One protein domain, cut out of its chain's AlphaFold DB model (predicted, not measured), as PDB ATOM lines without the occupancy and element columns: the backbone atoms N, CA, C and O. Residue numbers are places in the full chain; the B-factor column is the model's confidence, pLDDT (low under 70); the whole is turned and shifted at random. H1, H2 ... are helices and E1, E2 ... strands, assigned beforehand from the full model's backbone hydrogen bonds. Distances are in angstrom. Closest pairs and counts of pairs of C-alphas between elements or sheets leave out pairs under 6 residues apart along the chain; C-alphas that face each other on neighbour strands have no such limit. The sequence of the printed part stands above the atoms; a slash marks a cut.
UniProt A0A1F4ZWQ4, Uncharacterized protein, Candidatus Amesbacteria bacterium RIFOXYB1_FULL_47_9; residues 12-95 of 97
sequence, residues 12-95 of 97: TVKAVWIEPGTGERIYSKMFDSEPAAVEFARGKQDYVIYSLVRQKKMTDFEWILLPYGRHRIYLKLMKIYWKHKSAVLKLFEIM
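What this domain is: This is residues 12 to 95 of the 97 residues of an uncharacterized protein of Candidatus Amesbacteria bacterium RIFOXYB1_FULL_47_9 (UniProt A0A1F4ZWQ4). A strongly twisted sheet of four strands has the short helix H1 packed along one face, while a helical arm leads away from its other face. That arm is H2, whose residues 71 to 75 come near E3 and E4, followed by H3, which turns a corner at the far end and sticks out with residues 85 to 87 and 90 to 95. The printed part has 84 residues, with three named helices and four named strands in the order E1, E2, H1, E3, E4, H2, H3, in the mixed class of helices and strands. The sheet runs E2, E1, E3, E4 and is antiparallel throughout. The whole is loose, with a radius of gyration of the C-alphas of 15.0 A and spans of 43 by 33 by 21 A.

How they stand to each other: E1, residues 13 to 18, and E2, residues 26 to 31, form an antiparallel hairpin, with N 15 and O 29 at 3.0 A. H1, residues 34 to 41, is on the sheet at a height of 8.1 A, over E1 and along the strands, at 16 degrees to E1 on the local plane. The closest C-alphas of E1 and H1, those of Ala 15 and Ala 37, are 5.9 A apart. E3, residues 47 to 57, is the antiparallel neighbour of E1, with N 14 and O 50 at 2.8 A. E2, H1 and E3 make a split strand-helix-strand unit, two strands running the same way with E1 between them in the sheet, and its crossover is right-handed. E3 bends by 68 degrees at residue 54 and forms an antiparallel hairpin with E4, residues 60 to 66, with N 62 and O 54 at 2.8 A. H2, residues 71 to 83, is on the opposite face from H1, over none of the strands; its closest C-alpha pair with E3 is Val 48 and His 71, 5.9 A. H3, residues 85 to 95, is not on the sheet. H2 and H3 are close but not clearly touching, about perpendicular at 88 degrees, with the C-alphas of Tyr 81 and Val 88 closest at 6.8 A. In H1, H2 and H3 every O i to N i+4 pair is within hydrogen-bond range.

Where its parts are: E1 begins at C-alpha 13, (220.993, 287.468, 256.104), and measures 17.2 A; E2 measures 16.7 A and H1 10.4 A. E3 measures 26.5 A and ends at C-alpha 57, (236.546, 294.241, 255.000); E4 measures 19.2 A. H2 measures 18.4 A, and H3, of 15.6 A, ends at C-alpha 95, (237.352, 259.782, 272.965).

The domain as a whole: The two C-alphas farthest apart, those of Asp 32 and Ile 94, are 43.8 A apart. The printed part has no cut and no long link. The model's mean pLDDT over the printed part is 91.7, and no printed residue is under 70.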
ATOM      1  N   THR A  12     222.652 290.087 253.310       94.88
ATOM      2  CA  THR A  12     222.802 290.563 254.696       94.88
ATOM      3  C   THR A  12     222.249 289.570 255.711       94.88
ATOM      4  O   THR A  12     222.515 289.706 256.898       94.88
ATOM      5  N   VAL A  13     221.538 288.536 255.264       97.44
ATOM      6  CA  VAL A  13     220.993 287.468 256.104       97.44
ATOM      7  C   VAL A  13     221.496 286.121 255.595       97.44
ATOM      8  O   VAL A  13     221.588 285.888 254.393       97.44
ATOM      9  N   LYS A  14     221.850 285.219 256.508       96.38
ATOM     10  CA  LYS A  14     222.387 283.893 256.192       96.38
ATOM     11  C   LYS A  14     221.603 282.818 256.928       96.38
ATOM     12  O   LYS A  14     221.607 282.796 258.157       96.38
ATOM     13  N   ALA A  15     220.991 281.895 256.195       96.44
ATOM     14  CA  ALA A  15     220.498 280.645 256.771       96.44
ATOM     15  C   ALA A  15     221.620 279.604 256.723       96.44
ATOM     16  O   ALA A  15     222.247 279.444 255.677       96.44
ATOM     17  N   VAL A  16     221.870 278.903 257.830       95.12
ATOM     18  CA  VAL A  16     222.869 277.826 257.935       95.12
ATOM     19  C   VAL A  16     222.186 276.574 258.463       95.12
ATOM     20  O   VAL A  16     221.440 276.671 259.432       95.12
ATOM     21  N   TRP A  17     222.429 275.415 257.857       93.75
ATOM     22  CA  TRP A  17     221.899 274.130 258.318       93.75
ATOM     23  C   TRP A  17     222.895 272.998 258.089       93.75
ATOM     24  O   TRP A  17     223.812 273.119 257.278       93.75
ATOM     25  N   ILE A  18     222.712 271.899 258.810       86.69
ATOM     26  CA  ILE A  18     223.540 270.695 258.691       86.69
ATOM     27  C   ILE A  18     222.779 269.656 257.865       86.69
ATOM     28  O   ILE A  18     221.559 269.524 257.999       86.69
ATOM     29  N   GLU A  19     223.475 268.950 256.975       79.94
ATOM     30  CA  GLU A  19     222.892 267.793 256.290       79.94
ATOM     31  C   GLU A  19     222.646 266.657 257.299       79.94
ATOM     32  O   GLU A  19     223.562 266.298 258.048       79.94
ATOM     33  N   PRO A  20     221.430 266.083 257.351       74.44
ATOM     34  CA  PRO A  20     221.141 264.978 258.252       74.44
ATOM     35  C   PRO A  20     222.089 263.791 258.032       74.44
ATOM     36  O   PRO A  20     222.412 263.438 256.902       74.44
ATOM     37  N   GLY A  21     222.498 263.145 259.124       71.69
ATOM     38  CA  GLY A  21     223.199 261.858 259.096       71.69
ATOM     39  C   GLY A  21     224.727 261.916 259.163       71.69
ATOM     40  O   GLY A  21     225.311 260.959 259.655       71.69
ATOM     41  N   THR A  22     225.378 263.010 258.745       72.75
ATOM     42  CA  THR A  22     226.854 263.110 258.806       72.75
ATOM     43  C   THR A  22     227.346 264.094 259.859       72.75
ATOM     44  O   THR A  22     228.352 263.840 260.504       72.75
ATOM     45  N   GLY A  23     226.671 265.232 260.051       72.12
ATOM     46  CA  GLY A  23     227.152 266.279 260.965       72.12
ATOM     47  C   GLY A  23     228.417 267.019 260.493       72.12
ATOM     48  O   GLY A  23     228.759 268.057 261.050       72.12
ATOM     49  N   GLU A  24     229.084 266.525 259.448       81.31
ATOM     50  CA  GLU A  24     230.368 267.029 258.946       81.31
ATOM     51  C   GLU A  24     230.219 268.229 258.008       81.31
ATOM     52  O   GLU A  24     231.141 269.031 257.849       81.31
ATOM     53  N   ARG A  25     229.059 268.354 257.354       85.25
ATOM     54  CA  ARG A  25     228.812 269.388 256.348       85.25
ATOM     55  C   ARG A  25     227.795 270.400 256.833       85.25
ATOM     56  O   ARG A  25     226.634 270.074 257.088       85.25
ATOM     57  N   ILE A  26     228.232 271.652 256.858       88.50
ATOM     58  CA  ILE A  26     227.339 272.800 256.951       88.50
ATOM     59  C   ILE A  26     227.019 273.317 255.553       88.50
ATOM     60  O   ILE A  26     227.884 273.420 254.683       88.50
ATOM     61  N   TYR A  27     225.768 273.693 255.362       90.88
ATOM     62  CA  TYR A  27     225.282 274.384 254.187       90.88
ATOM     63  C   TYR A  27     224.815 275.761 254.605       90.88
ATOM     64  O   TYR A  27     224.302 275.952 255.708       90.88
ATOM     65  N   SER A  28     224.974 276.728 253.712       92.94
ATOM     66  CA  SER A  28     224.446 278.060 253.942       92.94
ATOM     67  C   SER A  28     223.913 278.676 252.669       92.94
ATOM     68  O   SER A  28     224.453 278.423 251.593       92.94
ATOM     69  N   LYS A  29     222.904 279.531 252.812       94.12
ATOM     70  CA  LYS A  29     222.376 280.359 251.732       94.12
ATOM     71  C   LYS A  29     222.223 281.803 252.198       94.12
ATOM     72  O   LYS A  29     221.840 282.041 253.347       94.12
ATOM     73  N   MET A  30     222.559 282.733 251.309       95.81
ATOM     74  CA  MET A  30     222.478 284.170 251.552       95.81
ATOM     75  C   MET A  30     221.131 284.723 251.077       95.81
ATOM     76  O   MET A  30     220.562 284.245 250.098       95.81
ATOM     77  N   PHE A  31     220.628 285.724 251.792       96.00
ATOM     78  CA  PHE A  31     219.375 286.421 251.524       96.00
ATOM     79  C   PHE A  31     219.546 287.909 251.820       96.00
ATOM     80  O   PHE A  31     220.346 288.297 252.673       96.00
ATOM     81  N   ASP A  32     218.738 288.736 251.167       95.50
ATOM     82  CA  ASP A  32     218.688 290.178 251.434       95.50
ATOM     83  C   ASP A  32     217.716 290.540 252.568       95.50
ATOM     84  O   ASP A  32     217.714 291.673 253.045       95.50
ATOM     85  N   SER A  33     216.879 289.595 253.016       96.25
ATOM     86  CA  SER A  33     215.892 289.837 254.069       96.25
ATOM     87  C   SER A  33     215.684 288.638 254.992       96.25
ATOM     88  O   SER A  33     215.810 287.474 254.602       96.25
ATOM     89  N   GLU A  34     215.330 288.945 256.238       97.00
ATOM     90  CA  GLU A  34     215.021 287.956 257.269       97.00
ATOM     91  C   GLU A  34     213.796 287.092 256.921       97.00
ATOM     92  O   GLU A  34     213.924 285.869 257.002       97.00
ATOM     93  N   PRO A  35     212.653 287.641 256.453       97.38
ATOM     94  CA  PRO A  35     211.495 286.821 256.097       97.38
ATOM     95  C   PRO A  35     211.798 285.778 255.016       97.38
ATOM     96  O   PRO A  35     211.375 284.631 255.141       97.38
ATOM     97  N   ALA A  36     212.579 286.140 253.991       96.69
ATOM     98  CA  ALA A  36     212.959 285.212 252.926       96.69
ATOM     99  C   ALA A  36     213.852 284.073 253.445       96.69
ATOM    100  O   ALA A  36     213.654 282.911 253.086       96.69
ATOM    101  N   ALA A  37     214.806 284.395 254.326       97.31
ATOM    102  CA  ALA A  37     215.662 283.397 254.956       97.31
ATOM    103  C   ALA A  37     214.862 282.444 255.854       97.31
ATOM    104  O   ALA A  37     215.088 281.235 255.823       97.31
ATOM    105  N   VAL A  38     213.917 282.982 256.633       96.75
ATOM    106  CA  VAL A  38     213.033 282.196 257.503       96.75
ATOM    107  C   VAL A  38     212.175 281.251 256.677       96.75
ATOM    108  O   VAL A  38     212.149 280.058 256.976       96.75
ATOM    109  N   GLU A  39     211.516 281.755 255.635       96.88
ATOM    110  CA  GLU A  39     210.634 280.946 254.796       96.88
ATOM    111  C   GLU A  39     211.391 279.799 254.122       96.88
ATOM    112  O   GLU A  39     210.976 278.645 254.203       96.88
ATOM    113  N   PHE A  40     212.569 280.083 253.562       95.38
ATOM    114  CA  PHE A  40     213.429 279.050 252.992       95.38
ATOM    115  C   PHE A  40     213.872 278.006 254.031       95.38
ATOM    116  O   PHE A  40     213.905 276.805 253.748       95.38
ATOM    117  N   ALA A  41     214.254 278.450 255.231       95.19
ATOM    118  CA  ALA A  41     214.855 277.579 256.232       95.19
ATOM    119  C   ALA A  41     213.840 276.683 256.959       95.19
ATOM    120  O   ALA A  41     214.237 275.648 257.489       95.19
ATOM    121  N   ARG A  42     212.539 277.013 256.942       90.88
ATOM    122  CA  ARG A  42     211.467 276.196 257.550       90.88
ATOM    123  C   ARG A  42     211.470 274.739 257.086       90.88
ATOM    124  O   ARG A  42     211.140 273.855 257.867       90.88
ATOM    125  N   GLY A  43     211.882 274.478 255.844       88.50
ATOM    126  CA  GLY A  43     212.010 273.124 255.298       88.50
ATOM    127  C   GLY A  43     213.269 272.361 255.737       88.50
ATOM    128  O   GLY A  43     213.555 271.304 255.176       88.50
ATOM    129  N   LYS A  44     214.077 272.891 256.665       90.62
ATOM    130  CA  LYS A  44     215.346 272.301 257.124       90.62
ATOM    131  C   LYS A  44     215.229 271.858 258.587       90.62
ATOM    132  O   LYS A  44     214.638 272.555 259.401       90.62
ATOM    133  N   GLN A  45     215.812 270.709 258.936       81.75
ATOM    134  CA  GLN A  45     215.654 270.108 260.270       81.75
ATOM    135  C   GLN A  45     216.485 270.816 261.356       81.75
ATOM    136  O   GLN A  45     215.991 271.052 262.459       81.75
ATOM    137  N   ASP A  46     217.721 271.207 261.035       87.06
ATOM    138  CA  ASP A  46     218.671 271.777 261.995       87.06
ATOM    139  C   ASP A  46     219.311 273.047 261.450       87.06
ATOM    140  O   ASP A  46     220.490 273.083 261.097       87.06
ATOM    141  N   TYR A  47     218.496 274.097 261.360       94.62
ATOM    142  CA  TYR A  47     218.938 275.395 260.872       94.62
ATOM    143  C   TYR A  47     219.072 276.441 261.976       94.62
ATOM    144  O   TYR A  47     218.409 276.401 263.016       94.62
ATOM    145  N   VAL A  48     219.901 277.432 261.689       96.12
ATOM    146  CA  VAL A  48     219.994 278.712 262.383       96.12
ATOM    147  C   VAL A  48     220.029 279.835 261.350       96.12
ATOM    148  O   VAL A  48     220.369 279.611 260.187       96.12
ATOM    149  N   ILE A  49     219.663 281.045 261.762       97.56
ATOM    150  CA  ILE A  49     219.684 282.223 260.892       97.56
ATOM    151  C   ILE A  49     220.558 283.285 261.540       97.56
ATOM    152  O   ILE A  49     220.465 283.520 262.743       97.56
ATOM    153  N   TYR A  50     221.395 283.922 260.732       97.44
ATOM    154  CA  TYR A  50     222.233 285.042 261.124       97.44
ATOM    155  C   TYR A  50     221.870 286.291 260.328       97.44
ATOM    156  O   TYR A  50     221.560 286.190 259.142       97.44
ATOM    157  N   SER A  51     221.999 287.460 260.948       97.50
ATOM    158  CA  SER A  51     221.993 288.755 260.262       97.50
ATOM    159  C   SER A  51     223.366 289.401 260.364       97.50
ATOM    160  O   SER A  51     224.031 289.304 261.395       97.50
ATOM    161  N   LEU A  52     223.802 290.056 259.296       95.94
ATOM    162  CA  LEU A  52     225.028 290.834 259.270       95.94
ATOM    163  C   LEU A  52     224.834 292.057 260.167       95.94
ATOM    164  O   LEU A  52     223.894 292.825 259.983       95.94
ATOM    165  N   VAL A  53     225.726 292.227 261.137       96.12
ATOM    166  CA  VAL A  53     225.787 293.417 261.997       96.12
ATOM    167  C   VAL A  53     226.719 294.438 261.367       96.12
ATOM    168  O   VAL A  53     226.385 295.612 261.232       96.12
ATOM    169  N   ARG A  54     227.911 293.982 260.974       93.19
ATOM    170  CA  ARG A  54     228.969 294.846 260.465       93.19
ATOM    171  C   ARG A  54     229.883 294.086 259.518       93.19
ATOM    172  O   ARG A  54     230.205 292.924 259.742       93.19
ATOM    173  N   GLN A  55     230.378 294.783 258.503       90.94
ATOM    174  CA  GLN A  55     231.468 294.316 257.655       90.94
ATOM    175  C   GLN A  55     232.556 295.389 257.624       90.94
ATOM    176  O   GLN A  55     232.297 296.520 257.219       90.94
ATOM    177  N   LYS A  56     233.772 295.054 258.069       85.12
ATOM    178  CA  LYS A  56     234.916 295.988 258.015       85.12
ATOM    179  C   LYS A  56     235.698 295.851 256.713       85.12
ATOM    180  O   LYS A  56     236.147 296.841 256.148       85.12
ATOM    181  N   LYS A  57     235.873 294.612 256.251       85.69
ATOM    182  CA  LYS A  57     236.546 294.241 255.000       85.69
ATOM    183  C   LYS A  57     235.974 292.921 254.495       85.69
ATOM    184  O   LYS A  57     235.273 292.229 255.223       85.69
ATOM    185  N   MET A  58     236.302 292.530 253.267       83.06
ATOM    186  CA  MET A  58     235.819 291.276 252.661       83.06
ATOM    187  C   MET A  58     236.241 289.993 253.397       83.06
ATOM    188  O   MET A  58     235.778 288.918 253.040       83.06
ATOM    189  N   THR A  59     237.110 290.087 254.404       85.69
ATOM    190  CA  THR A  59     237.553 288.962 255.240       85.69
ATOM    191  C   THR A  59     237.054 289.041 256.683       85.69
ATOM    192  O   THR A  59     237.378 288.160 257.471       85.69
ATOM    193  N   ASP A  60     236.291 290.077 257.048       88.88
ATOM    194  CA  ASP A  60     235.883 290.341 258.430       88.88
ATOM    195  C   ASP A  60     234.412 290.767 258.490       88.88
ATOM    196  O   ASP A  60     234.039 291.864 258.051       88.88
ATOM    197  N   PHE A  61     233.591 289.867 259.028       91.06
ATOM    198  CA  PHE A  61     232.146 290.002 259.123       91.06
ATOM    199  C   PHE A  61     231.690 289.666 260.536       91.06
ATOM    200  O   PHE A  61     231.991 288.597 261.069       91.06
ATOM    201  N   GLU A  62     230.887 290.555 261.095       94.75
ATOM    202  CA  GLU A  62     230.209 290.371 262.364       94.75
ATOM    203  C   GLU A  62     228.761 289.965 262.101       94.75
ATOM    204  O   GLU A  62     228.037 290.652 261.377       94.75
ATOM    205  N   TRP A  63     228.340 288.850 262.691       95.62
ATOM    206  CA  TRP A  63     227.005 288.287 262.524       95.62
ATOM    207  C   TRP A  63     226.317 288.158 263.879       95.62
ATOM    208  O   TRP A  63     226.920 287.678 264.838       95.62
ATOM    209  N   ILE A  64     225.035 288.508 263.937       96.69
ATOM    210  CA  ILE A  64     224.167 288.216 265.076       96.69
ATOM    211  C   ILE A  64     223.303 287.002 264.760       96.69
ATOM    212  O   ILE A  64     222.777 286.871 263.657       96.69
ATOM    213  N   LEU A  65     223.170 286.100 265.728       96.81
ATOM    214  CA  LEU A  65     222.286 284.944 265.635       96.81
ATOM    215  C   LEU A  65     220.842 285.384 265.924       96.81
ATOM    216  O   LEU A  65     220.563 285.921 266.995       96.81
ATOM    217  N   LEU A  66     219.931 285.131 264.989       97.06
ATOM    218  CA  LEU A  66     218.514 285.476 265.095       97.06
ATOM    219  C   LEU A  66     217.711 284.366 265.799       97.06
ATOM    220  O   LEU A  66     218.115 283.199 265.753       97.06
ATOM    221  N   PRO A  67     216.558 284.679 266.424       96.69
ATOM    222  CA  PRO A  67     215.806 283.759 267.284       96.69
ATOM    223  C   PRO A  67     214.973 282.703 266.527       96.69
ATOM    224  O   PRO A  67     213.827 282.437 266.888       96.69
ATOM    225  N   TYR A  68     215.553 282.048 265.517       95.69
ATOM    226  CA  TYR A  68     214.892 281.050 264.667       95.69
ATOM    227  C   TYR A  68     215.538 279.665 264.744       95.69
ATOM    228  O   TYR A  68     216.696 279.515 265.143       95.69
ATOM    229  N   GLY A  69     214.778 278.642 264.341       94.31
ATOM    230  CA  GLY A  69     215.248 277.260 264.271       94.31
ATOM    231  C   GLY A  69     215.868 276.795 265.591       94.31
ATOM    232  O   GLY A  69     215.250 276.849 266.657       94.31
ATOM    233  N   ARG A  70     217.130 276.369 265.534       93.75
ATOM    234  CA  ARG A  70     217.890 275.840 266.674       93.75
ATOM    235  C   ARG A  70     218.584 276.907 267.525       93.75
ATOM    236  O   ARG A  70     219.354 276.541 268.412       93.75
ATOM    237  N   HIS A  71     218.277 278.196 267.349       94.56
ATOM    238  CA  HIS A  71     218.869 279.315 268.103       94.56
ATOM    239  C   HIS A  71     219.029 279.039 269.610       94.56
ATOM    240  O   HIS A  71     220.117 279.166 270.171       94.56
ATOM    241  N   ARG A  72     217.951 278.610 270.286       93.44
ATOM    242  CA  ARG A  72     217.977 278.382 271.743       93.44
ATOM    243  C   ARG A  72     218.908 277.236 272.144       93.44
ATOM    244  O   ARG A  72     219.550 277.320 273.189       93.44
ATOM    245  N   ILE A  73     218.958 276.176 271.339       92.88
ATOM    246  CA  ILE A  73     219.824 275.017 271.582       92.88
ATOM    247  C   ILE A  73     221.278 275.430 271.378       92.88
ATOM    248  O   ILE A  73     222.091 275.209 272.271       92.88
ATOM    249  N   TYR A  74     221.576 276.131 270.280       91.69
ATOM    250  CA  TYR A  74     222.906 276.667 270.002       91.69
ATOM    251  C   TYR A  74     223.433 277.518 271.168       91.69
ATOM    252  O   TYR A  74     224.512 277.251 271.694       91.69
ATOM    253  N   LEU A  75     222.646 278.488 271.654       93.75
ATOM    254  CA  LEU A  75     223.056 279.333 272.781       93.75
ATOM    255  C   LEU A  75     223.301 278.539 274.070       93.75
ATOM    256  O   LEU A  75     224.236 278.848 274.809       93.75
ATOM    257  N   LYS A  76     222.475 277.529 274.367       94.75
ATOM    258  CA  LYS A  76     222.668 276.668 275.545       94.75
ATOM    259  C   LYS A  76     223.949 275.842 275.431       94.75
ATOM    260  O   LYS A  76     224.719 275.818 276.386       94.75
ATOM    261  N   LEU A  77     224.195 275.225 274.274       91.38
ATOM    262  CA  LEU A  77     225.405 274.439 274.022       91.38
ATOM    263  C   LEU A  77     226.660 275.301 274.148       91.38
ATOM    264  O   LEU A  77     227.588 274.919 274.854       91.38
ATOM    265  N   MET A  78     226.659 276.501 273.559       92.88
ATOM    266  CA  MET A  78     227.779 277.433 273.693       92.88
ATOM    267  C   MET A  78     228.006 277.842 275.148       92.88
ATOM    268  O   MET A  78     229.141 277.830 275.613       92.88
ATOM    269  N   LYS A  79     226.946 278.144 275.910       94.12
ATOM    270  CA  LYS A  79     227.071 278.457 277.344       94.12
ATOM    271  C   LYS A  79     227.689 277.306 278.141       94.12
ATOM    272  O   LYS A  79     228.565 277.552 278.965       94.12
ATOM    273  N   ILE A  80     227.247 276.071 277.900       93.50
ATOM    274  CA  ILE A  80     227.795 274.877 278.562       93.50
ATOM    275  C   ILE A  80     229.268 274.698 278.188       93.50
ATOM    276  O   ILE A  80     230.100 274.558 279.082       93.50
ATOM    277  N   TYR A  81     229.593 274.766 276.893       93.12
ATOM    278  CA  TYR A  81     230.965 274.663 276.400       93.12
ATOM    279  C   TYR A  81     231.873 275.697 277.063       93.12
ATOM    280  O   TYR A  81     232.894 275.333 277.632       93.12
ATOM    281  N   TRP A  82     231.487 276.974 277.069       93.69
ATOM    282  CA  TRP A  82     232.308 278.026 277.668       93.69
ATOM    283  C   TRP A  82     232.475 277.861 279.179       93.69
ATOM    284  O   TRP A  82     233.575 278.057 279.691       93.69
ATOM    285  N   LYS A  83     231.419 277.448 279.888       95.62
ATOM    286  CA  LYS A  83     231.469 277.202 281.335       95.62
ATOM    287  C   LYS A  83     232.377 276.023 281.702       95.62
ATOM    288  O   LYS A  83     233.014 276.049 282.750       95.62
ATOM    289  N   HIS A  84     232.432 274.997 280.858       94.88
ATOM    290  CA  HIS A  84     233.114 273.732 281.145       94.88
ATOM    291  C   HIS A  84     234.252 273.422 280.164       94.88
ATOM    292  O   HIS A  84     234.636 272.262 280.023       94.88
ATOM    293  N   LYS A  85     234.811 274.446 279.504       92.62
ATOM    294  CA  LYS A  85     235.727 274.311 278.358       92.62
ATOM    295  C   LYS A  85     236.836 273.288 278.596       92.62
ATOM    296  O   LYS A  85     237.008 272.384 277.788       92.62
ATOM    297  N   SER A  86     237.542 273.388 279.722       94.12
ATOM    298  CA  SER A  86     238.654 272.485 280.044       94.12
ATOM    299  C   SER A  86     238.219 271.025 280.195       94.12
ATOM    300  O   SER A  86     238.919 270.127 279.740       94.12
ATOM    301  N   ALA A  87     237.058 270.777 280.806       93.06
ATOM    302  CA  ALA A  87     236.534 269.425 280.987       93.06
ATOM    303  C   ALA A  87     236.052 268.820 279.661       93.06
ATOM    304  O   ALA A  87     236.301 267.647 279.402       93.06
ATOM    305  N   VAL A  88     235.409 269.627 278.809       89.38
ATOM    306  CA  VAL A  88     234.944 269.195 277.482       89.38
ATOM    307  C   VAL A  88     236.122 268.832 276.578       89.38
ATOM    308  O   VAL A  88     236.101 267.776 275.957       89.38
ATOM    309  N   LEU A  89     237.171 269.661 276.541       90.75
ATOM    310  CA  LEU A  89     238.363 269.376 275.734       90.75
ATOM    311  C   LEU A  89     239.065 268.093 276.195       90.75
ATOM    312  O   LEU A  89     239.387 267.246 275.369       90.75
ATOM    313  N   LYS A  90     239.212 267.903 277.512       93.31
ATOM    314  CA  LYS A  90     239.792 266.675 278.071       93.31
ATOM    315  C   LYS A  90     238.970 265.427 277.730       93.31
ATOM    316  O   LYS A  90     239.540 264.361 277.534       93.31
ATOM    317  N   LEU A  91     237.642 265.540 277.681       90.25
ATOM    318  CA  LEU A  91     236.770 264.430 277.291       90.25
ATOM    319  C   LEU A  91     237.004 264.026 275.828       90.25
ATOM    320  O   LEU A  91     237.135 262.839 275.554       90.25
ATOM    321  N   PHE A  92     237.104 264.994 274.912       88.81
ATOM    322  CA  PHE A  92     237.372 264.706 273.498       88.81
ATOM    323  C   PHE A  92     238.747 264.068 273.282       88.81
ATOM    324  O   PHE A  92     238.836 263.066 272.586       88.81
ATOM    325  N   GLU A  93     239.788 264.529 273.984       89.19
ATOM    326  CA  GLU A  93     241.115 263.887 273.941       89.19
ATOM    327  C   GLU A  93     241.108 262.410 274.369       89.19
ATOM    328  O   GLU A  93     241.988 261.654 273.965       89.19
ATOM    329  N   ILE A  94     240.164 262.006 275.228       88.00
ATOM    330  CA  ILE A  94     239.995 260.607 275.646       88.00
ATOM    331  C   ILE A  94     239.208 259.818 274.596       88.00
ATOM    332  O   ILE A  94     239.510 258.652 274.385       88.00
ATOM    333  N   MET A  95     238.205 260.432 273.967       82.88
ATOM    334  CA  MET A  95     237.352 259.782 272.965       82.88
ATOM    335  C   MET A  95     238.052 259.563 271.618       82.88
ATOM    336  O   MET A  95     237.697 258.628 270.910       82.88
TER     337      MET A  95